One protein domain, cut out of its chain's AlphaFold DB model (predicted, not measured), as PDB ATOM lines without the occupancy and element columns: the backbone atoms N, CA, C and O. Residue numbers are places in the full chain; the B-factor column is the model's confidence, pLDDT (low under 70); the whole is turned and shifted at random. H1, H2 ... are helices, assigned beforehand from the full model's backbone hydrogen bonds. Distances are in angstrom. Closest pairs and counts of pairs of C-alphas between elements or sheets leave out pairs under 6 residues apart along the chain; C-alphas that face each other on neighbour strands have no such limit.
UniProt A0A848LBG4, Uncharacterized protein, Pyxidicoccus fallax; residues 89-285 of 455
ATOM      1  N   GLU A  89     286.136 331.222 304.238       66.88
ATOM      2  CA  GLU A  89     285.192 331.762 305.203       66.88
ATOM      3  C   GLU A  89     283.782 331.317 304.826       66.88
ATOM      4  O   GLU A  89     283.339 331.437 303.682       66.88
ATOM      5  N   VAL A  90     283.092 330.739 305.805       74.69
ATOM      6  CA  VAL A  90     281.697 330.331 305.667       74.69
ATOM      7  C   VAL A  90     280.856 331.604 305.678       74.69
ATOM      8  O   VAL A  90     280.951 332.348 306.655       74.69
ATOM      9  N   PRO A  91     280.035 331.876 304.648       81.88
ATOM     10  CA  PRO A  91     279.165 333.045 304.660       81.88
ATOM     11  C   PRO A  91     278.280 333.037 305.914       81.88
ATOM     12  O   PRO A  91     277.535 332.081 306.127       81.88
ATOM     13  N   GLU A  92     278.343 334.090 306.734       82.12
ATOM     14  CA  GLU A  92     277.604 334.156 308.011       82.12
ATOM     15  C   GLU A  92     276.098 333.945 307.814       82.12
ATOM     16  O   GLU A  92     275.480 333.197 308.558       82.12
ATOM     17  N   GLN A  93     275.529 334.472 306.727       78.75
ATOM     18  CA  GLN A  93     274.114 334.280 306.377       78.75
ATOM     19  C   GLN A  93     273.728 332.797 306.224       78.75
ATOM     20  O   GLN A  93     272.631 332.392 306.599       78.75
ATOM     21  N   VAL A  94     274.635 331.978 305.682       81.44
ATOM     22  CA  VAL A  94     274.434 330.530 305.528       81.44
ATOM     23  C   VAL A  94     274.551 329.843 306.887       81.44
ATOM     24  O   VAL A  94     273.750 328.968 307.213       81.44
ATOM     25  N   TYR A  95     275.517 330.258 307.705       84.81
ATOM     26  CA  TYR A  95     275.712 329.683 309.030       84.81
ATOM     27  C   TYR A  95     274.566 330.021 309.997       84.81
ATOM     28  O   TYR A  95     274.111 329.148 310.735       84.81
ATOM     29  N   ASP A  96     274.032 331.239 309.941       85.19
ATOM     30  CA  ASP A  96     272.867 331.666 310.719       85.19
ATOM     31  C   ASP A  96     271.596 330.911 310.308       85.19
ATOM     32  O   ASP A  96     270.792 330.526 311.162       85.19
ATOM     33  N   ALA A  97     271.435 330.610 309.015       83.00
ATOM     34  CA  ALA A  97     270.354 329.753 308.529       83.00
ATOM     35  C   ALA A  97     270.482 328.312 309.057       83.00
ATOM     36  O   ALA A  97     269.498 327.711 309.480       83.00
ATOM     37  N   ILE A  98     271.692 327.747 309.098       85.25
ATOM     38  CA  ILE A  98     271.922 326.417 309.689       85.25
ATOM     39  C   ILE A  98     271.628 326.445 311.194       85.25
ATOM     40  O   ILE A  98     270.946 325.572 311.725       85.25
ATOM     41  N   ARG A  99     272.121 327.473 311.884       86.62
ATOM     42  CA  ARG A  99     271.966 327.633 313.328       86.62
ATOM     43  C   ARG A  99     270.506 327.807 313.737       86.62
ATOM     44  O   ARG A  99     270.111 327.206 314.728       86.62
ATOM     45  N   SER A 100     269.727 328.600 313.008       83.75
ATOM     46  CA  SER A 100     268.299 328.810 313.294       83.75
ATOM     47  C   SER A 100     267.463 327.545 313.114       83.75
ATOM     48  O   SER A 100     266.548 327.329 313.893       83.75
ATOM     49  N   ASN A 101     267.816 326.678 312.160       82.44
ATOM     50  CA  ASN A 101     267.128 325.398 311.968       82.44
ATOM     51  C   ASN A 101     267.564 324.313 312.965       82.44
ATOM     52  O   ASN A 101     266.869 323.320 313.126       82.44
ATOM     53  N   LEU A 102     268.722 324.433 313.622       83.31
ATOM     54  CA  LEU A 102     269.233 323.384 314.519       83.31
ATOM     55  C   LEU A 102     269.155 323.751 316.001       83.31
ATOM     56  O   LEU A 102     269.018 322.857 316.838       83.31
ATOM     57  N   LYS A 103     269.221 325.042 316.345       82.62
ATOM     58  CA  LYS A 103     269.048 325.486 317.727       82.62
ATOM     59  C   LYS A 103     267.589 325.392 318.137       82.62
ATOM     60  O   LYS A 103     266.695 325.751 317.386       82.62
ATOM     61  N   ARG A 104     267.394 324.907 319.357       80.69
ATOM     62  CA  ARG A 104     266.085 324.766 319.977       80.69
ATOM     63  C   ARG A 104     265.845 325.934 320.917       80.69
ATOM     64  O   ARG A 104     266.746 326.309 321.668       80.69
ATOM     65  N   ASP A 105     264.619 326.432 320.895       74.69
ATOM     66  CA  ASP A 105     264.114 327.466 321.791       74.69
ATOM     67  C   ASP A 105     262.869 326.936 322.517       74.69
ATOM     68  O   ASP A 105     262.300 325.908 322.156       74.69
ATOM     69  N   PHE A 106     262.391 327.647 323.539       63.16
ATOM     70  CA  PHE A 106     261.221 327.224 324.325       63.16
ATOM     71  C   PHE A 106     259.936 326.999 323.500       63.16
ATOM     72  O   PHE A 106     259.029 326.318 323.972       63.16
ATOM     73  N   GLN A 107     259.841 327.570 322.295       66.25
ATOM     74  CA  GLN A 107     258.700 327.405 321.385       66.25
ATOM     75  C   GLN A 107     258.921 326.330 320.311       66.25
ATOM     76  O   GLN A 107     257.945 325.815 319.769       66.25
ATOM     77  N   ASP A 108     260.173 325.970 320.032       67.88
ATOM     78  CA  ASP A 108     260.560 324.957 319.053       67.88
ATOM     79  C   ASP A 108     261.570 324.011 319.709       67.88
ATOM     80  O   ASP A 108     262.781 324.243 319.721       67.88
ATOM     81  N   TRP A 109     261.026 322.981 320.354       72.75
ATOM     82  CA  TRP A 109     261.761 322.127 321.280       72.75
ATOM     83  C   TRP A 109     262.379 320.886 320.617       72.75
ATOM     84  O   TRP A 109     263.220 320.243 321.245       72.75
ATOM     85  N   ALA A 110     262.010 320.547 319.373       79.88
ATOM     86  CA  ALA A 110     262.439 319.312 318.706       79.88
ATOM     87  C   ALA A 110     262.813 319.529 317.239       79.88
ATOM     88  O   ALA A 110     262.023 320.087 316.484       79.88
ATOM     89  N   VAL A 111     263.989 319.030 316.837       80.44
ATOM     90  CA  VAL A 111     264.430 319.035 315.435       80.44
ATOM     91  C   VAL A 111     263.546 318.113 314.624       80.44
ATOM     92  O   VAL A 111     263.324 316.969 315.001       80.44
ATOM     93  N   THR A 112     263.036 318.630 313.512       84.44
ATOM     94  CA  THR A 112     262.167 317.876 312.609       84.44
ATOM     95  C   THR A 112     262.896 317.501 311.322       84.44
ATOM     96  O   THR A 112     263.880 318.134 310.934       84.44
ATOM     97  N   ASP A 113     262.355 316.532 310.584       82.81
ATOM     98  CA  ASP A 113     262.869 316.146 309.261       82.81
ATOM     99  C   ASP A 113     262.910 317.329 308.274       82.81
ATOM    100  O   ASP A 113     263.755 317.393 307.376       82.81
ATOM    101  N   CYS A 114     262.015 318.308 308.452       83.69
ATOM    102  CA  CYS A 114     261.996 319.532 307.655       83.69
ATOM    103  C   CYS A 114     263.233 320.401 307.916       83.69
ATOM    104  O   CYS A 114     263.825 320.918 306.965       83.69
ATOM    105  N   ASP A 115     263.651 320.514 309.178       85.88
ATOM    106  CA  ASP A 115     264.851 321.257 309.572       85.88
ATOM    107  C   ASP A 115     266.102 320.584 308.998       85.88
ATOM    108  O   ASP A 115     266.973 321.241 308.421       85.88
ATOM    109  N   VAL A 116     266.152 319.249 309.069       87.19
ATOM    110  CA  VAL A 116     267.233 318.438 308.493       87.19
ATOM    111  C   VAL A 116     267.314 318.644 306.975       87.19
ATOM    112  O   VAL A 116     268.408 318.856 306.442       87.19
ATOM    113  N   LYS A 117     266.179 318.659 306.263       86.56
ATOM    114  CA  LYS A 117     266.121 318.927 304.813       86.56
ATOM    115  C   LYS A 117     266.571 320.348 304.468       86.56
ATOM    116  O   LYS A 117     267.296 320.539 303.485       86.56
ATOM    117  N   ALA A 118     266.162 321.342 305.257       86.62
ATOM    118  CA  ALA A 118     266.560 322.733 305.057       86.62
ATOM    119  C   ALA A 118     268.080 322.891 305.200       86.62
ATOM    120  O   ALA A 118     268.735 323.412 304.295       86.62
ATOM    121  N   VAL A 119     268.659 322.340 306.272       87.62
ATOM    122  CA  VAL A 119     270.112 322.324 306.493       87.62
ATOM    123  C   VAL A 119     270.830 321.561 305.381       87.62
ATOM    124  O   VAL A 119     271.823 322.057 304.848       87.62
ATOM    125  N   HIS A 120     270.308 320.402 304.974       89.69
ATOM    126  CA  HIS A 120     270.877 319.607 303.885       89.69
ATOM    127  C   HIS A 120     270.957 320.407 302.577       89.69
ATOM    128  O   HIS A 120     272.009 320.463 301.941       89.69
ATOM    129  N   THR A 121     269.872 321.102 302.223       89.25
ATOM    130  CA  THR A 121     269.790 321.934 301.014       89.25
ATOM    131  C   THR A 121     270.790 323.087 301.066       89.25
ATOM    132  O   THR A 121     271.531 323.308 300.108       89.25
ATOM    133  N   VAL A 122     270.859 323.793 302.199       89.19
ATOM    134  CA  VAL A 122     271.805 324.900 302.406       89.19
ATOM    135  C   VAL A 122     273.246 324.411 302.246       89.19
ATOM    136  O   VAL A 122     274.020 325.002 301.491       89.19
ATOM    137  N   LEU A 123     273.585 323.288 302.876       89.06
ATOM    138  CA  LEU A 123     274.895 322.656 302.767       89.06
ATOM    139  C   LEU A 123     275.232 322.223 301.327       89.06
ATOM    140  O   LEU A 123     276.380 322.363 300.898       89.06
ATOM    141  N   GLY A 124     274.245 321.763 300.553       87.81
ATOM    142  CA  GLY A 124     274.423 321.352 299.157       87.81
ATOM    143  C   GLY A 124     274.855 322.480 298.217       87.81
ATOM    144  O   GLY A 124     275.622 322.241 297.275       87.81
ATOM    145  N   THR A 125     274.449 323.721 298.505       88.69
ATOM    146  CA  THR A 125     274.825 324.904 297.707       88.69
ATOM    147  C   THR A 125     276.287 325.327 297.878       88.69
ATOM    148  O   THR A 125     276.823 326.060 297.044       88.69
ATOM    149  N   LEU A 126     276.965 324.852 298.926       88.69
ATOM    150  CA  LEU A 126     278.325 325.268 299.251       88.69
ATOM    151  C   LEU A 126     279.366 324.637 298.317       88.69
ATOM    152  O   LEU A 126     279.258 323.483 297.891       88.69
ATOM    153  N   GLN A 127     280.426 325.391 298.024       88.12
ATOM    154  CA  GLN A 127     281.603 324.870 297.324       88.12
ATOM    155  C   GLN A 127     282.403 323.925 298.238       88.12
ATOM    156  O   GLN A 127     282.403 324.142 299.449       88.12
ATOM    157  N   PRO A 128     283.140 322.930 297.704       87.31
ATOM    158  CA  PRO A 128     283.854 321.920 298.498       87.31
ATOM    159  C   PRO A 128     284.684 322.457 299.677       87.31
ATOM    160  O   PRO A 128     284.573 321.957 300.795       87.31
ATOM    161  N   GLY A 129     285.475 323.516 299.459       83.75
ATOM    162  CA  GLY A 129     286.293 324.119 300.520       83.75
ATOM    163  C   GLY A 129     285.464 324.794 301.621       83.75
ATOM    164  O   GLY A 129     285.765 324.650 302.802       83.75
ATOM    165  N   VAL A 130     284.378 325.475 301.242       87.69
ATOM    166  CA  VAL A 130     283.464 326.155 302.179       87.69
ATOM    167  C   VAL A 130     282.589 325.145 302.922       87.69
ATOM    168  O   VAL A 130     282.316 325.319 304.103       87.69
ATOM    169  N   TYR A 131     282.199 324.055 302.256       88.69
ATOM    170  CA  TYR A 131     281.459 322.944 302.846       88.69
ATOM    171  C   TYR A 131     282.235 322.309 304.002       88.69
ATOM    172  O   TYR A 131     281.697 322.149 305.096       88.69
ATOM    173  N   ARG A 132     283.529 322.025 303.797       88.31
ATOM    174  CA  ARG A 132     284.394 321.501 304.860       88.31
ATOM    175  C   ARG A 132     284.489 322.467 306.042       88.31
ATOM    176  O   ARG A 132     284.278 322.053 307.178       88.31
ATOM    177  N   ALA A 133     284.753 323.746 305.774       86.81
ATOM    178  CA  ALA A 133     284.837 324.766 306.818       86.81
ATOM    179  C   ALA A 133     283.510 324.924 307.588       86.81
ATOM    180  O   ALA A 133     283.518 325.110 308.806       86.81
ATOM    181  N   ALA A 134     282.368 324.800 306.901       88.06
ATOM    182  CA  ALA A 134     281.043 324.835 307.513       88.06
ATOM    183  C   ALA A 134     280.822 323.647 308.451       88.06
ATOM    184  O   ALA A 134     280.406 323.860 309.587       88.06
ATOM    185  N   LEU A 135     281.166 322.425 308.033       90.94
ATOM    186  CA  LEU A 135     281.053 321.239 308.886       90.94
ATOM    187  C   LEU A 135     281.975 321.308 310.109       90.94
ATOM    188  O   LEU A 135     281.539 321.006 311.214       90.94
ATOM    189  N   GLU A 136     283.218 321.770 309.949       89.81
ATOM    190  CA  GLU A 136     284.145 321.959 311.076       89.81
ATOM    191  C   GLU A 136     283.641 323.035 312.058       89.81
ATOM    192  O   GLU A 136     283.793 322.898 313.274       89.81
ATOM    193  N   ARG A 137     282.997 324.098 311.554       89.06
ATOM    194  CA  ARG A 137     282.347 325.114 312.395       89.06
ATOM    195  C   ARG A 137     281.089 324.571 313.078       89.06
ATOM    196  O   ARG A 137     280.879 324.859 314.249       89.06
ATOM    197  N   MET A 138     280.269 323.781 312.389       90.06
ATOM    198  CA  MET A 138     279.099 323.118 312.981       90.06
ATOM    199  C   MET A 138     279.496 322.119 314.069       90.06
ATOM    200  O   MET A 138     278.804 322.034 315.078       90.06
ATOM    201  N   GLU A 139     280.596 321.387 313.888       91.00
ATOM    202  CA  GLU A 139     281.120 320.463 314.898       91.00
ATOM    203  C   GLU A 139     281.575 321.211 316.153       91.00
ATOM    204  O   GLU A 139     281.198 320.842 317.261       91.00
ATOM    205  N   ARG A 140     282.329 322.307 315.987       89.56
ATOM    206  CA  ARG A 140     282.787 323.136 317.114       89.56
ATOM    207  C   ARG A 140     281.625 323.685 317.941       89.56
ATOM    208  O   ARG A 140     281.723 323.744 319.164       89.56
ATOM    209  N   ASP A 141     280.537 324.049 317.273       88.25
ATOM    210  CA  ASP A 141     279.340 324.600 317.908       88.25
ATOM    211  C   ASP A 141     278.355 323.500 318.364       88.25
ATOM    212  O   ASP A 141     277.271 323.811 318.860       88.25
ATOM    213  N   GLY A 142     278.703 322.215 318.196       87.06
ATOM    214  CA  GLY A 142     277.882 321.053 318.569       87.06
ATOM    215  C   GLY A 142     276.659 320.806 317.676       87.06
ATOM    216  O   GLY A 142     275.914 319.854 317.894       87.06
ATOM    217  N   LEU A 143     276.453 321.633 316.648       89.81
ATOM    218  CA  LEU A 143     275.306 321.566 315.743       89.81
ATOM    219  C   LEU A 143     275.383 320.371 314.791       89.81
ATOM    220  O   LEU A 143     274.345 319.851 314.389       89.81
ATOM    221  N   LEU A 144     276.591 319.929 314.427       89.81
ATOM    222  CA  LEU A 144     276.757 318.788 313.525       89.81
ATOM    223  C   LEU A 144     276.258 317.488 314.167       89.81
ATOM    224  O   LEU A 144     275.583 316.715 313.497       89.81
ATOM    225  N   GLY A 145     276.514 317.288 315.462       87.62
ATOM    226  CA  GLY A 145     276.008 316.133 316.206       87.62
ATOM    227  C   GLY A 145     274.487 316.139 316.344       87.62
ATOM    228  O   GLY A 145     273.846 315.109 316.160       87.62
ATOM    229  N   THR A 146     273.882 317.304 316.601       87.00
ATOM    230  CA  THR A 146     272.416 317.455 316.584       87.00
ATOM    231  C   THR A 146     271.847 317.150 315.201       87.00
ATOM    232  O   THR A 146     270.872 316.416 315.088       87.00
ATOM    233  N   TYR A 147     272.482 317.670 314.150       88.31
ATOM    234  CA  TYR A 147     272.060 317.444 312.775       88.31
ATOM    235  C   TYR A 147     272.100 315.963 312.400       88.31
ATOM    236  O   TYR A 147     271.111 315.467 311.882       88.31
ATOM    237  N   THR A 148     273.195 315.244 312.678       91.12
ATOM    238  CA  THR A 148     273.341 313.830 312.292       91.12
ATOM    239  C   THR A 148     272.511 312.874 313.143       91.12
ATOM    240  O   THR A 148     272.077 311.838 312.638       91.12
ATOM    241  N   LYS A 149     272.262 313.205 314.415       88.06
ATOM    242  CA  LYS A 149     271.451 312.381 315.320       88.06
ATOM    243  C   LYS A 149     269.980 312.320 314.907       88.06
ATOM    244  O   LYS A 149     269.361 311.271 315.048       88.06
ATOM    245  N   GLU A 150     269.451 313.422 314.390       87.62
ATOM    246  CA  GLU A 150     268.038 313.562 314.020       87.62
ATOM    247  C   GLU A 150     267.778 313.163 312.552       87.62
ATOM    248  O   GLU A 150     266.668 313.303 312.053       87.62
ATOM    249  N   MET A 151     268.787 312.644 311.837       89.62
ATOM    250  CA  MET A 151     268.605 312.113 310.483       89.62
ATOM    251  C   MET A 151     268.007 310.708 310.486       89.62
ATOM    252  O   MET A 151     268.569 309.769 311.066       89.62
ATOM    253  N   ASP A 152     266.973 310.520 309.671       88.56
ATOM    254  CA  ASP A 152     266.566 309.193 309.224       88.56
ATOM    255  C   ASP A 152     267.636 308.531 308.316       88.56
ATOM    256  O   ASP A 152     268.673 309.111 307.964       88.56
ATOM    257  N   ALA A 153     267.420 307.267 307.943       87.12
ATOM    258  CA  ALA A 153     268.366 306.526 307.105       87.12
ATOM    259  C   ALA A 153     268.544 307.148 305.703       87.12
ATOM    260  O   ALA A 153     269.647 307.117 305.153       87.12
ATOM    261  N   SER A 154     267.485 307.741 305.141       88.31
ATOM    262  CA  SER A 154     267.497 308.323 303.794       88.31
ATOM    263  C   SER A 154     268.259 309.648 303.753       88.31
ATOM    264  O   SER A 154     269.087 309.859 302.869       88.31
ATOM    265  N   ALA A 155     267.995 310.541 304.705       89.50
ATOM    266  CA  ALA A 155     268.651 311.832 304.854       89.50
ATOM    267  C   ALA A 155     270.136 311.651 305.165       89.50
ATOM    268  O   ALA A 155     270.979 312.341 304.594       89.50
ATOM    269  N   ARG A 156     270.467 310.664 306.001       93.00
ATOM    270  CA  ARG A 156     271.850 310.277 306.279       93.00
ATOM    271  C   ARG A 156     272.569 309.793 305.030       93.00
ATOM    272  O   ARG A 156     273.673 310.254 304.765       93.00
ATOM    273  N   HIS A 157     271.951 308.908 304.247       90.69
ATOM    274  CA  HIS A 157     272.546 308.456 302.993       90.69
ATOM    275  C   HIS A 157     272.797 309.638 302.046       90.69
ATOM    276  O   HIS A 157     273.931 309.836 301.623       90.69
ATOM    277  N   ALA A 158     271.795 310.496 301.823       90.81
ATOM    278  CA  ALA A 158     271.935 311.692 300.990       90.81
ATOM    279  C   ALA A 158     273.037 312.645 301.494       90.81
ATOM    280  O   ALA A 158     273.815 313.182 300.704       90.81
ATOM    281  N   PHE A 159     273.153 312.836 302.811       93.50
ATOM    282  CA  PHE A 159     274.230 313.615 303.426       93.50
ATOM    283  C   PHE A 159     275.619 313.029 303.139       93.50
ATOM    284  O   PHE A 159     276.536 313.777 302.785       93.50
ATOM    285  N   LEU A 160     275.778 311.708 303.236       92.38
ATOM    286  CA  LEU A 160     277.043 311.033 302.943       92.38
ATOM    287  C   LEU A 160     277.381 311.070 301.445       92.38
ATOM    288  O   LEU A 160     278.526 311.362 301.096       92.38
ATOM    289  N   GLU A 161     276.401 310.889 300.554       92.38
ATOM    290  CA  GLU A 161     276.594 311.055 299.103       92.38
ATOM    291  C   GLU A 161     276.998 312.488 298.745       92.38
ATOM    292  O   GLU A 161     277.904 312.719 297.941       92.38
ATOM    293  N   GLN A 162     276.367 313.476 299.384       92.19
ATOM    294  CA  GLN A 162     276.748 314.871 299.220       92.19
ATOM    295  C   GLN A 162     278.196 315.085 299.670       92.19
ATOM    296  O   GLN A 162     278.979 315.685 298.934       92.19
ATOM    297  N   ALA A 163     278.584 314.573 300.838       91.00
ATOM    298  CA  ALA A 163     279.949 314.698 301.333       91.00
ATOM    299  C   ALA A 163     280.988 314.003 300.432       91.00
ATOM    300  O   ALA A 163     282.085 314.535 300.244       91.00
ATOM    301  N   GLU A 164     280.646 312.865 299.831       91.81
ATOM    302  CA  GLU A 164     281.462 312.202 298.811       91.81
ATOM    303  C   GLU A 164     281.588 313.061 297.544       91.81
ATOM    304  O   GLU A 164     282.697 313.315 297.078       91.81
ATOM    305  N   SER A 165     280.475 313.591 297.024       89.19
ATOM    306  CA  SER A 165     280.469 314.428 295.812       89.19
ATOM    307  C   SER A 165     281.300 315.711 295.963       89.19
ATOM    308  O   SER A 165     281.864 316.219 294.991       89.19
ATOM    309  N   LYS A 166     281.406 316.226 297.195       88.94
ATOM    310  CA  LYS A 166     282.229 317.386 297.562       88.94
ATOM    311  C   LYS A 166     283.676 316.997 297.907       88.94
ATOM    312  O   LYS A 166     284.457 317.869 298.277       88.94
ATOM    313  N   GLY A 167     284.047 315.722 297.780       85.06
ATOM    314  CA  GLY A 167     285.406 315.215 297.988       85.06
ATOM    315  C   GLY A 167     285.846 315.121 299.452       85.06
ATOM    316  O   GLY A 167     287.044 315.018 299.714       85.06
ATOM    317  N   LEU A 168     284.909 315.188 300.405       87.12
ATOM    318  CA  LEU A 168     285.202 315.054 301.835       87.12
ATOM    319  C   LEU A 168     285.249 313.586 302.276       87.12
ATOM    320  O   LEU A 168     286.061 313.240 303.129       87.12
ATOM    321  N   LEU A 169     284.405 312.739 301.679       87.56
ATOM    322  CA  LEU A 169     284.394 311.290 301.887       87.56
ATOM    323  C   LEU A 169     284.905 310.540 300.663       87.56
ATOM    324  O   LEU A 169     284.829 311.020 299.534       87.56
ATOM    325  N   GLN A 170     285.388 309.327 300.906       85.50
ATOM    326  CA  GLN A 170     285.704 308.352 299.869       85.50
ATOM    327  C   GLN A 170     284.788 307.147 300.044       85.50
ATOM    328  O   GLN A 170     284.640 306.649 301.160       85.50
ATOM    329  N   ARG A 171     284.211 306.663 298.945       86.69
ATOM    330  CA  ARG A 171     283.432 305.426 298.919       86.69
ATOM    331  C   ARG A 171     284.305 304.277 298.432       86.69
ATOM    332  O   ARG A 171     284.979 304.383 297.403       86.69
ATOM    333  N   LYS A 172     284.283 303.164 299.157       82.81
ATOM    334  CA  LYS A 172     284.771 301.883 298.658       82.81
ATOM    335  C   LYS A 172     283.611 301.189 297.971       82.81
ATOM    336  O   LYS A 172     282.594 300.901 298.596       82.81
ATOM    337  N   LYS A 173     283.795 300.930 296.682       84.00
ATOM    338  CA  LYS A 173     282.804 300.218 295.892       84.00
ATOM    339  C   LYS A 173     282.736 298.764 296.343       84.00
ATOM    340  O   LYS A 173     283.783 298.123 296.481       84.00
ATOM    341  N   GLY A 174     281.528 298.287 296.588       83.12
ATOM    342  CA  GLY A 174     281.259 296.892 296.874       83.12
ATOM    343  C   GLY A 174     281.291 296.026 295.615       83.12
ATOM    344  O   GLY A 174     281.557 296.488 294.499       83.12
ATOM    345  N   ASP A 175     281.007 294.746 295.814       84.19
ATOM    346  CA  ASP A 175     280.959 293.744 294.757       84.19
ATOM    347  C   ASP A 175     279.541 293.590 294.207       84.19
ATOM    348  O   ASP A 175     278.555 293.527 294.942       84.19
ATOM    349  N   ALA A 176     279.447 293.466 292.885       84.50
ATOM    350  CA  ALA A 176     278.193 293.189 292.199       84.50
ATOM    351  C   ALA A 176     277.586 291.838 292.647       84.50
ATOM    352  O   ALA A 176     278.323 290.921 293.029       84.50
ATOM    353  N   PRO A 177     276.252 291.674 292.559       85.44
ATOM    354  CA  PRO A 177     275.616 290.402 292.877       85.44
ATOM    355  C   PRO A 177     276.134 289.306 291.937       85.44
ATOM    356  O   PRO A 177     276.444 289.561 290.771       85.44
ATOM    357  N   ALA A 178     276.237 288.076 292.438       81.50
ATOM    358  CA  ALA A 178     276.921 286.997 291.726       81.50
ATOM    359  C   ALA A 178     276.170 285.660 291.780       81.50
ATOM    360  O   ALA A 178     275.424 285.370 292.708       81.50
ATOM    361  N   GLY A 179     276.452 284.785 290.813       79.75
ATOM    362  CA  GLY A 179     275.965 283.404 290.809       79.75
ATOM    363  C   GLY A 179     274.511 283.227 290.341       79.75
ATOM    364  O   GLY A 179     273.768 284.198 290.204       79.75
ATOM    365  N   PRO A 180     274.101 281.972 290.084       78.06
ATOM    366  CA  PRO A 180     272.838 281.650 289.411       78.06
ATOM    367  C   PRO A 180     271.592 281.959 290.251       78.06
ATOM    368  O   PRO A 180     270.527 282.210 289.699       78.06
ATOM    369  N   LEU A 181     271.726 281.972 291.579       85.56
ATOM    370  CA  LEU A 181     270.629 282.205 292.528       85.56
ATOM    371  C   LEU A 181     270.620 283.632 293.106       85.56
ATOM    372  O   LEU A 181     269.879 283.928 294.049       85.56
ATOM    373  N   GLY A 182     271.447 284.518 292.535       86.88
ATOM    374  CA  GLY A 182     271.535 285.922 292.920       86.88
ATOM    375  C   GLY A 182     272.036 286.095 294.349       86.88
ATOM    376  O   GLY A 182     271.271 286.509 295.224       86.88
ATOM    377  N   TYR A 183     273.308 285.766 294.586       89.62
ATOM    378  CA  TYR A 183     273.997 286.152 295.818       89.62
ATOM    379  C   TYR A 183     273.964 287.684 295.942       89.62
ATOM    380  O   TYR A 183     274.225 288.357 294.936       89.62
ATOM    381  N   PRO A 184     273.622 288.236 297.121       90.56
ATOM    382  CA  PRO A 184     273.466 289.674 297.299       90.56
ATOM    383  C   PRO A 184     274.747 290.437 296.952       90.56
ATOM    384  O   PRO A 184     275.858 289.947 297.156       90.56
ATOM    385  N   ALA A 185     274.579 291.649 296.424       89.69
ATOM    386  CA  ALA A 185     275.691 292.562 296.193       89.69
ATOM    387  C   ALA A 185     276.334 292.920 297.534       89.69
ATOM    388  O   ALA A 185     275.616 293.239 298.483       89.69
ATOM    389  N   VAL A 186     277.665 292.888 297.611       87.94
ATOM    390  CA  VAL A 186     278.348 293.467 298.769       87.94
ATOM    391  C   VAL A 186     278.126 294.976 298.679       87.94
ATOM    392  O   VAL A 186     278.352 295.551 297.614       87.94
ATOM    393  N   PRO A 187     277.637 295.614 299.746       86.62
ATOM    394  CA  PRO A 187     277.316 297.025 299.692       86.62
ATOM    395  C   PRO A 187     278.551 297.919 299.568       86.62
ATOM    396  O   PRO A 187     279.671 297.536 299.916       86.62
ATOM    397  N   ASP A 188     278.310 299.140 299.101       86.69
ATOM    398  CA  ASP A 188     279.290 300.214 299.155       86.69
ATOM    399  C   ASP A 188     279.435 300.713 300.598       86.69
ATOM    400  O   ASP A 188     278.434 300.943 301.278       86.69
ATOM    401  N   PHE A 189     280.672 300.940 301.040       86.25
ATOM    402  CA  PHE A 189     280.963 301.499 302.363       86.25
ATOM    403  C   PHE A 189     281.705 302.822 302.243       86.25
ATOM    404  O   PHE A 189     282.565 302.991 301.367       86.25
ATOM    405  N   PHE A 190     281.407 303.761 303.138       86.19
ATOM    406  CA  PHE A 190     282.182 304.993 303.233       86.19
ATOM    407  C   PHE A 190     283.419 304.763 304.100       86.19
ATOM    408  O   PHE A 190     283.409 304.022 305.075       86.19
ATOM    409  N   ARG A 191     284.532 305.392 303.728       83.50
ATOM    410  CA  ARG A 191     285.778 305.280 304.482       83.50
ATOM    411  C   ARG A 191     285.727 306.146 305.741       83.50
ATOM    412  O   ARG A 191     285.618 307.367 305.624       83.50
ATOM    413  N   ASP A 192     285.924 305.532 306.907       78.56
ATOM    414  CA  ASP A 192     286.109 306.248 308.173       78.56
ATOM    415  C   ASP A 192     287.547 306.799 308.296       78.56
ATOM    416  O   ASP A 192     288.482 306.116 308.727       78.56
ATOM    417  N   ASP A 193     287.753 308.044 307.854       80.00
ATOM    418  CA  ASP A 193     289.019 308.771 308.019       80.00
ATOM    419  C   ASP A 193     289.038 309.516 309.366       80.00
ATOM    420  O   ASP A 193     288.153 310.315 309.669       80.00
ATOM    421  N   ALA A 194     290.101 309.327 310.154       76.94
ATOM    422  CA  ALA A 194     290.311 310.013 311.430       76.94
ATOM    423  C   ALA A 194     290.346 311.553 311.318       76.94
ATOM    424  O   ALA A 194     290.206 312.251 312.321       76.94
ATOM    425  N   LYS A 195     290.539 312.106 310.112       81.75
ATOM    426  CA  LYS A 195     290.479 313.554 309.839       81.75
ATOM    427  C   LYS A 195     289.054 314.105 309.724       81.75
ATOM    428  O   LYS A 195     288.904 315.312 309.515       81.75
ATOM    429  N   LEU A 196     288.035 313.250 309.768       84.56
ATOM    430  CA  LEU A 196     286.634 313.658 309.729       84.56
ATOM    431  C   LEU A 196     286.156 314.106 311.122       84.56
ATOM    432  O   LEU A 196     286.616 313.563 312.128       84.56
ATOM    433  N   PRO A 197     285.211 315.062 311.197       88.12
ATOM    434  CA  PRO A 197     284.522 315.402 312.442       88.12
ATOM    435  C   PRO A 197     283.878 314.172 313.098       88.12
ATOM    436  O   PRO A 197     283.351 313.312 312.389       88.12
ATOM    437  N   ALA A 198     283.862 314.101 314.432       86.94
ATOM    438  CA  ALA A 198     283.392 312.918 315.157       86.94
ATOM    439  C   ALA A 198     281.925 312.598 314.835       86.94
ATOM    440  O   ALA A 198     281.606 311.465 314.481       86.94
ATOM    441  N   SER A 199     281.062 313.617 314.802       89.88
ATOM    442  CA  SER A 199     279.645 313.460 314.435       89.88
ATOM    443  C   SER A 199     279.430 312.881 313.029       89.88
ATOM    444  O   SER A 199     278.415 312.239 312.757       89.88
ATOM    445  N   MET A 200     280.376 313.111 312.114       89.56
ATOM    446  CA  MET A 200     280.334 312.581 310.752       89.56
ATOM    447  C   MET A 200     280.804 311.126 310.702       89.56
ATOM    448  O   MET A 200     280.218 310.323 309.981       89.56
ATOM    449  N   ARG A 201     281.811 310.775 311.509       87.94
ATOM    450  CA  ARG A 201     282.253 309.388 311.704       87.94
ATOM    451  C   ARG A 201     281.148 308.538 312.329       87.94
ATOM    452  O   ARG A 201     280.885 307.437 311.858       87.94
ATOM    453  N   ASP A 202     280.417 309.091 313.297       88.69
ATOM    454  CA  ASP A 202     279.222 308.459 313.868       88.69
ATOM    455  C   ASP A 202     278.146 308.206 312.802       88.69
ATOM    456  O   ASP A 202     277.552 307.127 312.759       88.69
ATOM    457  N   ALA A 203     277.905 309.182 311.917       90.50
ATOM    458  CA  ALA A 203     276.939 309.050 310.830       90.50
ATOM    459  C   ALA A 203     277.347 307.976 309.809       90.50
ATOM    460  O   ALA A 203     276.486 307.199 309.393       90.50
ATOM    461  N   VAL A 204     278.638 307.911 309.452       90.12
ATOM    462  CA  VAL A 204     279.219 306.856 308.604       90.12
ATOM    463  C   VAL A 204     279.027 305.493 309.261       90.12
ATOM    464  O   VAL A 204     278.377 304.636 308.677       90.12
ATOM    465  N   ASN A 205     279.455 305.324 310.514       88.19
ATOM    466  CA  ASN A 205     279.332 304.048 311.218       88.19
ATOM    467  C   ASN A 205     277.869 303.581 311.341       88.19
ATOM    468  O   ASN A 205     277.572 302.404 311.149       88.19
ATOM    469  N   GLN A 206     276.930 304.488 311.625       89.75
ATOM    470  CA  GLN A 206     275.504 304.146 311.667       89.75
ATOM    471  C   GLN A 206     274.944 303.774 310.284       89.75
ATOM    472  O   GLN A 206     274.127 302.860 310.189       89.75
ATOM    473  N   HIS A 207     275.371 304.461 309.218       90.94
ATOM    474  CA  HIS A 207     274.988 304.103 307.851       90.94
ATOM    475  C   HIS A 207     275.529 302.730 307.467       90.94
ATOM    476  O   HIS A 207     274.766 301.881 307.011       90.94
ATOM    477  N   ASP A 208     276.817 302.500 307.706       88.69
ATOM    478  CA  ASP A 208     277.455 301.241 307.380       88.69
ATOM    479  C   ASP A 208     276.718 300.106 308.126       88.69
ATOM    480  O   ASP A 208     276.385 299.096 307.504       88.69
ATOM    481  N   ILE A 209     276.433 300.251 309.435       88.88
ATOM    482  CA  ILE A 209     275.699 299.235 310.218       88.88
ATOM    483  C   ILE A 209     274.370 298.893 309.545       88.88
ATOM    484  O   ILE A 209     274.059 297.718 309.359       88.88
ATOM    485  N   GLN A 210     273.596 299.910 309.165       90.00
ATOM    486  CA  GLN A 210     272.299 299.716 308.523       90.00
ATOM    487  C   GLN A 210     272.436 298.921 307.221       90.00
ATOM    488  O   GLN A 210     271.734 297.934 307.008       90.00
ATOM    489  N   VAL A 211     273.388 299.309 306.378       89.81
ATOM    490  CA  VAL A 211     273.614 298.656 305.090       89.81
ATOM    491  C   VAL A 211     274.143 297.222 305.265       89.81
ATOM    492  O   VAL A 211     273.771 296.323 304.509       89.81
ATOM    493  N   GLY A 212     274.947 296.965 306.301       89.06
ATOM    494  CA  GLY A 212     275.373 295.619 306.685       89.06
ATOM    495  C   GLY A 212     274.214 294.727 307.151       89.06
ATOM    496  O   GLY A 212     274.129 293.565 306.744       89.06
ATOM    497  N   VAL A 213     273.276 295.269 307.938       90.00
ATOM    498  CA  VAL A 213     272.037 294.567 308.329       90.00
ATOM    499  C   VAL A 213     271.195 294.225 307.100       90.00
ATOM    500  O   VAL A 213     270.716 293.095 306.971       90.00
ATOM    501  N   ASP A 214     271.038 295.172 306.174       90.31
ATOM    502  CA  ASP A 214     270.272 294.958 304.945       90.31
ATOM    503  C   ASP A 214     270.924 293.893 304.046       90.31
ATOM    504  O   ASP A 214     270.222 293.047 303.481       90.31
ATOM    505  N   PHE A 215     272.260 293.847 303.988       91.62
ATOM    506  CA  PHE A 215     272.999 292.776 303.320       91.62
ATOM    507  C   PHE A 215     272.740 291.402 303.958       91.62
ATOM    508  O   PHE A 215     272.429 290.449 303.243       91.62
ATOM    509  N   HIS A 216     272.801 291.283 305.290       91.19
ATOM    510  CA  HIS A 216     272.490 290.024 305.981       91.19
ATOM    511  C   HIS A 216     271.042 289.577 305.757       91.19
ATOM    512  O   HIS A 216     270.795 288.393 305.522       91.19
ATOM    513  N   ARG A 217     270.085 290.511 305.735       90.62
ATOM    514  CA  ARG A 217     268.688 290.206 305.396       90.62
ATOM    515  C   ARG A 217     268.556 289.680 303.965       90.62
ATOM    516  O   ARG A 217     267.881 288.676 303.735       90.62
ATOM    517  N   ALA A 218     269.209 290.332 303.003       91.25
ATOM    518  CA  ALA A 218     269.224 289.883 301.613       91.25
ATOM    519  C   ALA A 218     269.917 288.518 301.453       91.25
ATOM    520  O   ALA A 218     269.530 287.720 300.595       91.25
ATOM    521  N   TYR A 219     270.912 288.238 302.295       92.25
ATOM    522  CA  TYR A 219     271.614 286.966 302.339       92.25
ATOM    523  C   TYR A 219     270.753 285.820 302.883       92.25
ATOM    524  O   TYR A 219     270.731 284.760 302.262       92.25
ATOM    525  N   SER A 220     269.973 286.022 303.950       88.56
ATOM    526  CA  SER A 220     268.994 285.014 304.397       88.56
ATOM    527  C   SER A 220     267.994 284.677 303.289       88.56
ATOM    528  O   SER A 220     267.818 283.511 302.949       88.56
ATOM    529  N   ALA A 221     267.462 285.692 302.599       89.81
ATOM    530  CA  ALA A 221     266.588 285.461 301.448       89.81
ATOM    531  C   ALA A 221     267.288 284.703 300.298       89.81
ATOM    532  O   ALA A 221     266.640 283.995 299.527       89.81
ATOM    533  N   TYR A 222     268.607 284.859 300.141       93.06
ATOM    534  CA  TYR A 222     269.400 284.061 299.204       93.06
ATOM    535  C   TYR A 222     269.508 282.595 299.646       93.06
ATOM    536  O   TYR A 222     269.356 281.711 298.804       93.06
ATOM    537  N   LEU A 223     269.723 282.321 300.937       87.69
ATOM    538  CA  LEU A 223     269.761 280.951 301.456       87.69
ATOM    539  C   LEU A 223     268.412 280.242 301.318       87.69
ATOM    540  O   LEU A 223     268.403 279.064 300.963       87.69
ATOM    541  N   ASP A 224     267.301 280.956 301.497       85.56
ATOM    542  CA  ASP A 224     265.955 280.419 301.262       85.56
ATOM    543  C   ASP A 224     265.768 280.001 299.796       85.56
ATOM    544  O   ASP A 224     265.439 278.845 299.517       85.56
ATOM    545  N   ARG A 225     266.098 280.885 298.840       90.06
ATOM    546  CA  ARG A 225     266.079 280.551 297.399       90.06
ATOM    547  C   ARG A 225     266.981 279.363 297.074       90.06
ATOM    548  O   ARG A 225     266.652 278.539 296.222       90.06
ATOM    549  N   TYR A 226     268.132 279.276 297.739       90.00
ATOM    550  CA  TYR A 226     269.057 278.164 297.570       90.00
ATOM    551  C   TYR A 226     268.457 276.849 298.065       90.00
ATOM    552  O   TYR A 226     268.520 275.841 297.361       90.00
ATOM    553  N   ALA A 227     267.849 276.849 299.251       84.38
ATOM    554  CA  ALA A 227     267.181 275.684 299.816       84.38
ATOM    555  C   ALA A 227     266.027 275.200 298.922       84.38
ATOM    556  O   ALA A 227     265.910 273.999 298.667       84.38
ATOM    557  N   GLU A 228     265.224 276.123 298.387       84.38
ATOM    558  CA  GLU A 228     264.160 275.815 297.427       84.38
ATOM    559  C   GLU A 228     264.711 275.188 296.140       84.38
ATOM    560  O   GLU A 228     264.214 274.150 295.694       84.38
ATOM    561  N   ALA A 229     265.779 275.758 295.571       88.56
ATOM    562  CA  ALA A 229     266.416 275.236 294.363       88.56
ATOM    563  C   ALA A 229     266.995 273.824 294.572       88.56
ATOM    564  O   ALA A 229     266.821 272.946 293.724       88.56
ATOM    565  N   VAL A 230     267.621 273.572 295.728       86.44
ATOM    566  CA  VAL A 230     268.090 272.233 296.125       86.44
ATOM    567  C   VAL A 230     266.914 271.262 296.246       86.44
ATOM    568  O   VAL A 230     266.981 270.140 295.738       86.44
ATOM    569  N   GLY A 231     265.811 271.684 296.870       81.50
ATOM    570  CA  GLY A 231     264.590 270.887 296.973       81.50
ATOM    571  C   GLY A 231     264.013 270.507 295.605       81.50
ATOM    572  O   GLY A 231     263.632 269.348 295.402       81.50
ATOM    573  N   ALA A 232     264.022 271.446 294.657       85.19
ATOM    574  CA  ALA A 232     263.471 271.289 293.314       85.19
ATOM    575  C   ALA A 232     264.341 270.460 292.351       85.19
ATOM    576  O   ALA A 232     263.801 269.926 291.380       85.19
ATOM    577  N   ALA A 233     265.646 270.317 292.609       87.94
ATOM    578  CA  ALA A 233     266.556 269.565 291.743       87.94
ATOM    579  C   ALA A 233     266.095 268.105 291.560       87.94
ATOM    580  O   ALA A 233     265.801 267.395 292.527       87.94
ATOM    581  N   LYS A 234     266.024 267.633 290.315       88.12
ATOM    582  CA  LYS A 234     265.558 266.279 289.964       88.12
ATOM    583  C   LYS A 234     266.700 265.322 289.647       88.12
ATOM    584  O   LYS A 234     266.474 264.119 289.562       88.12
ATOM    585  N   SER A 235     267.910 265.841 289.465       85.00
ATOM    586  CA  SER A 235     269.080 265.063 289.069       85.00
ATOM    587  C   SER A 235     270.368 265.615 289.688       85.00
ATOM    588  O   SER A 235     270.432 266.782 290.079       85.00
ATOM    589  N   LEU A 236     271.404 264.775 289.793       86.62
ATOM    590  CA  LEU A 236     272.721 265.200 290.288       86.62
ATOM    591  C   LEU A 236     273.340 266.329 289.445       86.62
ATOM    592  O   LEU A 236     273.852 267.272 290.046       86.62
ATOM    593  N   PRO A 237     273.257 266.315 288.098       90.25
ATOM    594  CA  PRO A 237     273.730 267.435 287.287       90.25
ATOM    595  C   PRO A 237     273.002 268.751 287.585       90.25
ATOM    596  O   PRO A 237     273.643 269.796 287.645       90.25
ATOM    597  N   GLU A 238     271.684 268.717 287.821       88.25
ATOM    598  CA  GLU A 238     270.921 269.914 288.209       88.25
ATOM    599  C   GLU A 238     271.363 270.450 289.573       88.25
ATOM    600  O   GLU A 238     271.523 271.657 289.730       88.25
ATOM    601  N   LEU A 239     271.618 269.563 290.541       86.94
ATOM    602  CA  LEU A 239     272.129 269.954 291.855       86.94
ATOM    603  C   LEU A 239     273.540 270.561 291.756       86.94
ATOM    604  O   LEU A 239     273.817 271.574 292.390       86.94
ATOM    605  N   GLN A 240     274.413 269.984 290.926       87.62
ATOM    606  CA  GLN A 240     275.764 270.500 290.675       87.62
ATOM    607  C   GLN A 240     275.751 271.855 289.954       87.62
ATOM    608  O   GLN A 240     276.602 272.701 290.231       87.62
ATOM    609  N   ALA A 241     274.776 272.094 289.072       89.81
ATOM    610  CA  ALA A 241     274.632 273.359 288.352       89.81
ATOM    611  C   ALA A 241     274.305 274.553 289.271       89.81
ATOM    612  O   ALA A 241     274.600 275.693 288.908       89.81
ATOM    613  N   LEU A 242     273.747 274.313 290.466       87.00
ATOM    614  CA  LEU A 242     273.525 275.361 291.473       87.00
ATOM    615  C   LEU A 242     274.841 275.895 292.068       87.00
ATOM    616  O   LEU A 242     274.882 277.031 292.545       87.00
ATOM    617  N   GLY A 243     275.921 275.110 291.999       87.12
ATOM    618  CA  GLY A 243     277.219 275.435 292.584       87.12
ATOM    619  C   GLY A 243     277.284 275.149 294.085       87.12
ATOM    620  O   GLY A 243     276.560 274.303 294.601       87.12
ATOM    621  N   LEU A 244     278.196 275.829 294.783       86.88
ATOM    622  CA  LEU A 244     278.261 275.838 296.246       86.88
ATOM    623  C   LEU A 244     277.662 277.148 296.772       86.88
ATOM    624  O   LEU A 244     277.890 278.201 296.159       86.88
ATOM    625  N   PRO A 245     276.948 277.125 297.911       86.75
ATOM    626  CA  PRO A 245     276.462 278.350 298.514       86.75
ATOM    627  C   PRO A 245     277.655 279.179 299.002       86.75
ATOM    628  O   PRO A 245     278.577 278.666 299.636       86.75
ATOM    629  N   LYS A 246     277.655 280.473 298.681       86.62
ATOM    630  CA  LYS A 246     278.688 281.409 299.131       86.62
ATOM    631  C   LYS A 246     278.416 281.861 300.561       86.62
ATOM    632  O   LYS A 246     277.263 282.048 300.924       86.62
ATOM    633  N   GLU A 247     279.474 282.072 301.336       84.75
ATOM    634  CA  GLU A 247     279.388 282.648 302.682       84.75
ATOM    635  C   GLU A 247     279.171 284.160 302.622       84.75
ATOM    636  O   GLU A 247     279.867 284.849 301.874       84.75
ATOM    637  N   ALA A 248     278.279 284.680 303.469       83.50
ATOM    638  CA  ALA A 248     278.199 286.107 303.759       83.50
ATOM    639  C   ALA A 248     279.455 286.560 304.508       83.50
ATOM    640  O   ALA A 248     279.570 286.393 305.723       83.50
ATOM    641  N   ARG A 249     280.407 287.134 303.772       78.56
ATOM    642  CA  ARG A 249     281.607 287.750 304.343       78.56
ATOM    643  C   ARG A 249     281.559 289.255 304.129       78.56
ATOM    644  O   ARG A 249     281.771 289.732 303.019       78.56
ATOM    645  N   LEU A 250     281.308 289.987 305.210       78.44
ATOM    646  CA  LEU A 250     281.635 291.404 305.312       78.44
ATOM    647  C   LEU A 250     282.946 291.491 306.087       78.44
ATOM    648  O   LEU A 250     283.006 291.114 307.256       78.44
ATOM    649  N   GLU A 251     284.025 291.899 305.424       67.88
ATOM    650  CA  GLU A 251     285.310 292.022 306.106       67.88
ATOM    651  C   GLU A 251     285.258 293.140 307.153       67.88
ATOM    652  O   GLU A 251     284.812 294.248 306.858       67.88
ATOM    653  N   ASP A 252     285.827 292.898 308.340       63.19
ATOM    654  CA  ASP A 252     286.095 293.952 309.336       63.19
ATOM    655  C   ASP A 252     286.961 295.088 308.744       63.19
ATOM    656  O   ASP A 252     286.924 296.229 309.206       63.19
ATOM    657  N   SER A 253     287.729 294.777 307.691       52.38
ATOM    658  CA  SER A 253     288.530 295.723 306.910       52.38
ATOM    659  C   SER A 253     287.678 296.760 306.164       52.38
ATOM    660  O   SER A 253     288.201 297.808 305.790       52.38
ATOM    661  N   GLY A 254     286.379 296.496 305.959       51.34
ATOM    662  CA  GLY A 254     285.437 297.355 305.236       51.34
ATOM    663  C   GLY A 254     285.321 298.756 305.829       51.34
ATOM    664  O   GLY A 254     285.262 299.724 305.074       51.34
ATOM    665  N   LEU A 255     285.457 298.869 307.152       54.81
ATOM    666  CA  LEU A 255     285.402 300.134 307.887       54.81
ATOM    667  C   LEU A 255     286.651 301.014 307.711       54.81
ATOM    668  O   LEU A 255     286.613 302.177 308.092       54.81
ATOM    669  N   HIS A 256     287.754 300.482 307.148       55.81
ATOM    670  CA  HIS A 256     289.043 301.166 306.931       55.81
ATOM    671  C   HIS A 256     289.356 302.227 307.984       55.81
ATOM    672  O   HIS A 256     289.676 303.361 307.620       55.81
ATOM    673  N   THR A 257     289.293 301.855 309.264       54.84
ATOM    674  CA  THR A 257     289.691 302.739 310.355       54.84
ATOM    675  C   THR A 257     291.158 303.097 310.132       54.84
ATOM    676  O   THR A 257     292.067 302.301 310.395       54.84
ATOM    677  N   GLY A 258     291.392 304.240 309.495       46.47
ATOM    678  CA  GLY A 258     292.719 304.686 309.125       46.47
ATOM    679  C   GLY A 258     293.479 304.997 310.402       46.47
ATOM    680  O   GLY A 258     293.042 305.840 311.172       46.47
ATOM    681  N   GLN A 259     294.616 304.325 310.604       51.84
ATOM    682  CA  GLN A 259     295.427 304.366 311.829       51.84
ATOM    683  C   GLN A 259     294.758 303.755 313.073       51.84
ATOM    684  O   GLN A 259     293.540 303.685 313.211       51.84
ATOM    685  N   LYS A 260     295.608 303.291 314.003       54.53
ATOM    686  CA  LYS A 260     295.244 302.910 315.376       54.53
ATOM    687  C   LYS A 260     294.721 304.139 316.128       54.53
ATOM    688  O   LYS A 260     295.433 304.726 316.937       54.53
ATOM    689  N   ASP A 261     293.512 304.561 315.812       61.66
ATOM    690  CA  ASP A 261     292.765 305.538 316.586       61.66
ATOM    691  C   ASP A 261     291.989 304.807 317.695       61.66
ATOM    692  O   ASP A 261     291.468 303.708 317.508       61.66
ATOM    693  N   ARG A 262     291.951 305.407 318.885       59.97
ATOM    694  CA  ARG A 262     291.307 304.844 320.078       59.97
ATOM    695  C   ARG A 262     289.785 304.754 319.913       59.97
ATOM    696  O   ARG A 262     289.170 303.888 320.527       59.97
ATOM    697  N   ALA A 263     289.187 305.613 319.082       66.38
ATOM    698  CA  ALA A 263     287.759 305.561 318.764       66.38
ATOM    699  C   ALA A 263     287.396 304.395 317.822       66.38
ATOM    700  O   ALA A 263     286.294 303.853 317.900       66.38
ATOM    701  N   SER A 264     288.344 303.946 316.993       70.81
ATOM    702  CA  SER A 264     288.149 302.887 315.994       70.81
ATOM    703  C   SER A 264     287.729 301.547 316.596       70.81
ATOM    704  O   SER A 264     286.922 300.830 316.010       70.81
ATOM    705  N   GLU A 265     288.224 301.210 317.790       77.00
ATOM    706  CA  GLU A 265     287.810 299.990 318.499       77.00
ATOM    707  C   GLU A 265     286.340 300.053 318.936       77.00
ATOM    708  O   GLU A 265     285.630 299.046 318.885       77.00
ATOM    709  N   GLY A 266     285.870 301.241 319.333       81.56
ATOM    710  CA  GLY A 266     284.475 301.483 319.692       81.56
ATOM    711  C   GLY A 266     283.545 301.304 318.496       81.56
ATOM    712  O   GLY A 266     282.552 300.583 318.602       81.56
ATOM    713  N   TYR A 267     283.909 301.878 317.346       81.81
ATOM    714  CA  TYR A 267     283.148 301.729 316.104       81.81
ATOM    715  C   TYR A 267     283.138 300.291 315.596       81.81
ATOM    716  O   TYR A 267     282.070 299.756 315.320       81.81
ATOM    717  N   LEU A 268     284.284 299.606 315.589       80.69
ATOM    718  CA  LEU A 268     284.352 298.195 315.202       80.69
ATOM    719  C   LEU A 268     283.474 297.310 316.100       80.69
ATOM    720  O   LEU A 268     282.814 296.379 315.633       80.69
ATOM    721  N   LYS A 269     283.447 297.590 317.406       84.06
ATOM    722  CA  LYS A 269     282.572 296.874 318.335       84.06
ATOM    723  C   LYS A 269     281.100 297.162 318.040       84.06
ATOM    724  O   LYS A 269     280.319 296.215 317.982       84.06
ATOM    725  N   ALA A 270     280.737 298.427 317.833       84.81
ATOM    726  CA  ALA A 270     279.376 298.826 317.480       84.81
ATOM    727  C   ALA A 270     278.924 298.193 316.156       84.81
ATOM    728  O   ALA A 270     277.807 297.701 316.075       84.81
ATOM    729  N   TRP A 271     279.812 298.121 315.166       83.88
ATOM    730  CA  TRP A 271     279.602 297.440 313.895       83.88
ATOM    731  C   TRP A 271     279.261 295.960 314.073       83.88
ATOM    732  O   TRP A 271     278.184 295.508 313.683       83.88
ATOM    733  N   ARG A 272     280.148 295.210 314.741       83.31
ATOM    734  CA  ARG A 272     279.964 293.769 314.975       83.31
ATOM    735  C   ARG A 272     278.711 293.471 315.796       83.31
ATOM    736  O   ARG A 272     278.058 292.457 315.573       83.31
ATOM    737  N   GLN A 273     278.388 294.335 316.758       86.25
ATOM    738  CA  GLN A 273     277.176 294.205 317.566       86.25
ATOM    739  C   GLN A 273     275.914 294.589 316.787       86.25
ATOM    740  O   GLN A 273     274.896 293.922 316.933       86.25
ATOM    741  N   GLY A 274     275.979 295.642 315.971       83.31
ATOM    742  CA  GLY A 274     274.833 296.206 315.262       83.31
ATOM    743  C   GLY A 274     274.374 295.360 314.079       83.31
ATOM    744  O   GLY A 274     273.176 295.225 313.860       83.31
ATOM    745  N   ILE A 275     275.307 294.751 313.349       83.62
ATOM    746  CA  ILE A 275     274.986 293.912 312.182       83.62
ATOM    747  C   ILE A 275     274.566 292.498 312.576       83.62
ATOM    748  O   ILE A 275     273.825 291.830 311.849       83.62
ATOM    749  N   GLY A 276     275.039 292.034 313.732       80.44
ATOM    750  CA  GLY A 276     274.829 290.669 314.187       80.44
ATOM    751  C   GLY A 276     275.615 289.644 313.366       80.44
ATOM    752  O   GLY A 276     276.591 289.958 312.686       80.44
ATOM    753  N   GLN A 277     275.201 288.383 313.475       79.44
ATOM    754  CA  GLN A 277     275.820 287.265 312.763       79.44
ATOM    755  C   GLN A 277     274.971 286.887 311.546       79.44
ATOM    756  O   GLN A 277     273.744 286.833 311.674       79.44
ATOM    757  N   PRO A 278     275.589 286.606 310.385       79.75
ATOM    758  CA  PRO A 278     274.851 286.080 309.249       79.75
ATOM    759  C   PRO A 278     274.319 284.678 309.560       79.75
ATOM    760  O   PRO A 278     274.872 283.940 310.379       79.75
ATOM    761  N   GLU A 279     273.254 284.289 308.865       76.31
ATOM    762  CA  GLU A 279     272.710 282.940 308.970       76.31
ATOM    763  C   GLU A 279     273.743 281.886 308.536       76.31
ATOM    764  O   GLU A 279     274.457 282.038 307.539       76.31
ATOM    765  N   SER A 280     273.855 280.804 309.308       74.69
ATOM    766  CA  SER A 280     274.874 279.785 309.058       74.69
ATOM    767  C   SER A 280     274.580 279.000 307.777       74.69
ATOM    768  O   SER A 280     273.460 278.532 307.571       74.69
ATOM    769  N   LEU A 281     275.617 278.723 306.982       81.25
ATOM    770  CA  LEU A 281     275.507 277.835 305.818       81.25
ATOM    771  C   LEU A 281     275.254 276.364 306.170       81.25
ATOM    772  O   LEU A 281     274.945 275.569 305.282       81.25
ATOM    773  N   ASN A 282     275.390 275.980 307.441       74.25
ATOM    774  CA  ASN A 282     275.317 274.586 307.880       74.25
ATOM    775  C   ASN A 282     274.016 273.910 307.442       74.25
ATOM    776  O   ASN A 282     274.049 272.798 306.919       74.25
ATOM    777  N   ARG A 283     272.881 274.603 307.591       70.62
ATOM    778  CA  ARG A 283     271.574 274.092 307.164       70.62
ATOM    779  C   ARG A 283     271.531 273.853 305.654       70.62
ATOM    780  O   ARG A 283     271.089 272.797 305.212       70.62
ATOM    781  N   THR A 284     272.037 274.795 304.863       73.19
ATOM    782  CA  THR A 284     272.081 274.685 303.401       73.19
ATOM    783  C   THR A 284     272.976 273.531 302.953       73.19
ATOM    784  O   THR A 284     272.568 272.739 302.107       73.19
ATOM    785  N   TYR A 285     274.152 273.351 303.564       76.81
ATOM    786  CA  TYR A 285     275.024 272.204 303.285       76.81
ATOM    787  C   TYR A 285     274.379 270.863 303.652       76.81
ATOM    788  O   TYR A 285     274.490 269.902 302.889       76.81
TER     789      TYR A 285
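AT A GLANCE: This is residues 89 to 285 of the 455 residues of an uncharacterized protein of Pyxidicoccus fallax (UniProt A0A848LBG4). One long helix, H6, forms the spine of an elongated domain; a head of five shorter helices, H1 to H5, gathers at the end where H6 begins. Along the rest of H6 run stretches of extended chain and short helices: residues 166 to 197 run out and fold back, H7 turns the chain at the far end of H6, residues 242 to 251 run back toward H8, and H9 and H10 follow along H6 once more. The printed part has 197 residues with ten named helices, H1 to H10 in that order, and no named strand; the class is all helix. The whole is loose, with a radius of gyration of the C-alphas of 21.2 A and spans of 72 by 38 by 28 A; residues 104 to 109 stick out from the head.

HOW THE PARTS SIT: H6, residues 198 to 232, is the hub, touching H4, residues 143 to 149, H5, residues 153 to 165, H9, residues 264 to 275, and H10, residues 282 to 285. Its residues 199 to 203 alone touch H4, with Gly 145 and Ser 199 as the closest C-alphas at 4.8 A and a shallow tilt of 16 degrees, the same way. Residues 203 to 210 alone touch H5, the C-alphas of Arg 156 and Ala 203 being closest at 6.9 A, at a steep tilt of 67 degrees, only just short of about perpendicular. Residues 205 to 216 alone touch H9, closest at the C-alphas of Val 213 and Ile 275, 4.9 A, at 35.1 degrees, only just a steep tilt. H10 only just touches residues 223 to 227 of H6, with 3 pairs of C-alphas within 8 A, the closest those of Ala 227 and Thr 284 at 6.2 A. H7, residues 236 to 241, is close to H6 but not clearly touching, the closest C-alphas being Val 230 and Leu 239 at 6.3 A. H8, residues 252 to 255, is close to H9 but not clearly touching, at Asp 252 and Leu 268, whose C-alphas are 7.4 A apart. In the head, H1, residues 92 to 102, and H2, residues 113 to 124, form a helical hairpin at a shallow tilt of 22 degrees, closest at the C-alphas of Asn 101 and Asp 115, 5.3 A. H2 touches H5 at a shallow tilt of 6 degrees, the same way, closest at the C-alphas of His 120 and Phe 159, 6.9 A. H3, residues 128 to 140, and H4 touch only at the corner, and only just, with 3 pairs of C-alphas within 8 A, the closest those of Met 138 and Leu 144 at 5.0 A. H1 and H6 are apart. Residues 171 to 172 pair with residues 189 to 190, antiparallel. Every O i to N i+4 pair is within hydrogen-bond range in H1 to H7 and H9; H8 and H10 are too short for such a pair.

IN THESE COORDINATES: H6 measures 51.1 A from C-alpha 198 at (283.392, 312.918, 315.157) to C-alpha 232 at (263.471, 271.289, 293.314). H3 spans 18.7 A, H5 18.3 A, H9 16.4 A, H2 16.2 A and H1 15.1 A, the last beginning with C-alpha 92 at (277.604, 334.156, 308.011). H4, H7, H8 and H10 are shorter, and H10 ends with C-alpha 285 at (275.024, 272.204, 303.285).

THE WHOLE: The two C-alphas farthest apart are those of Glu 92 and Ser 235, at 72.1 A. The printed part has no cut, and its one long link is H5 to H6, with 32 residues. The mean pLDDT of the printed part is 83.6; residue 89, residues 106 to 108 and residues 251 to 263 are under 70.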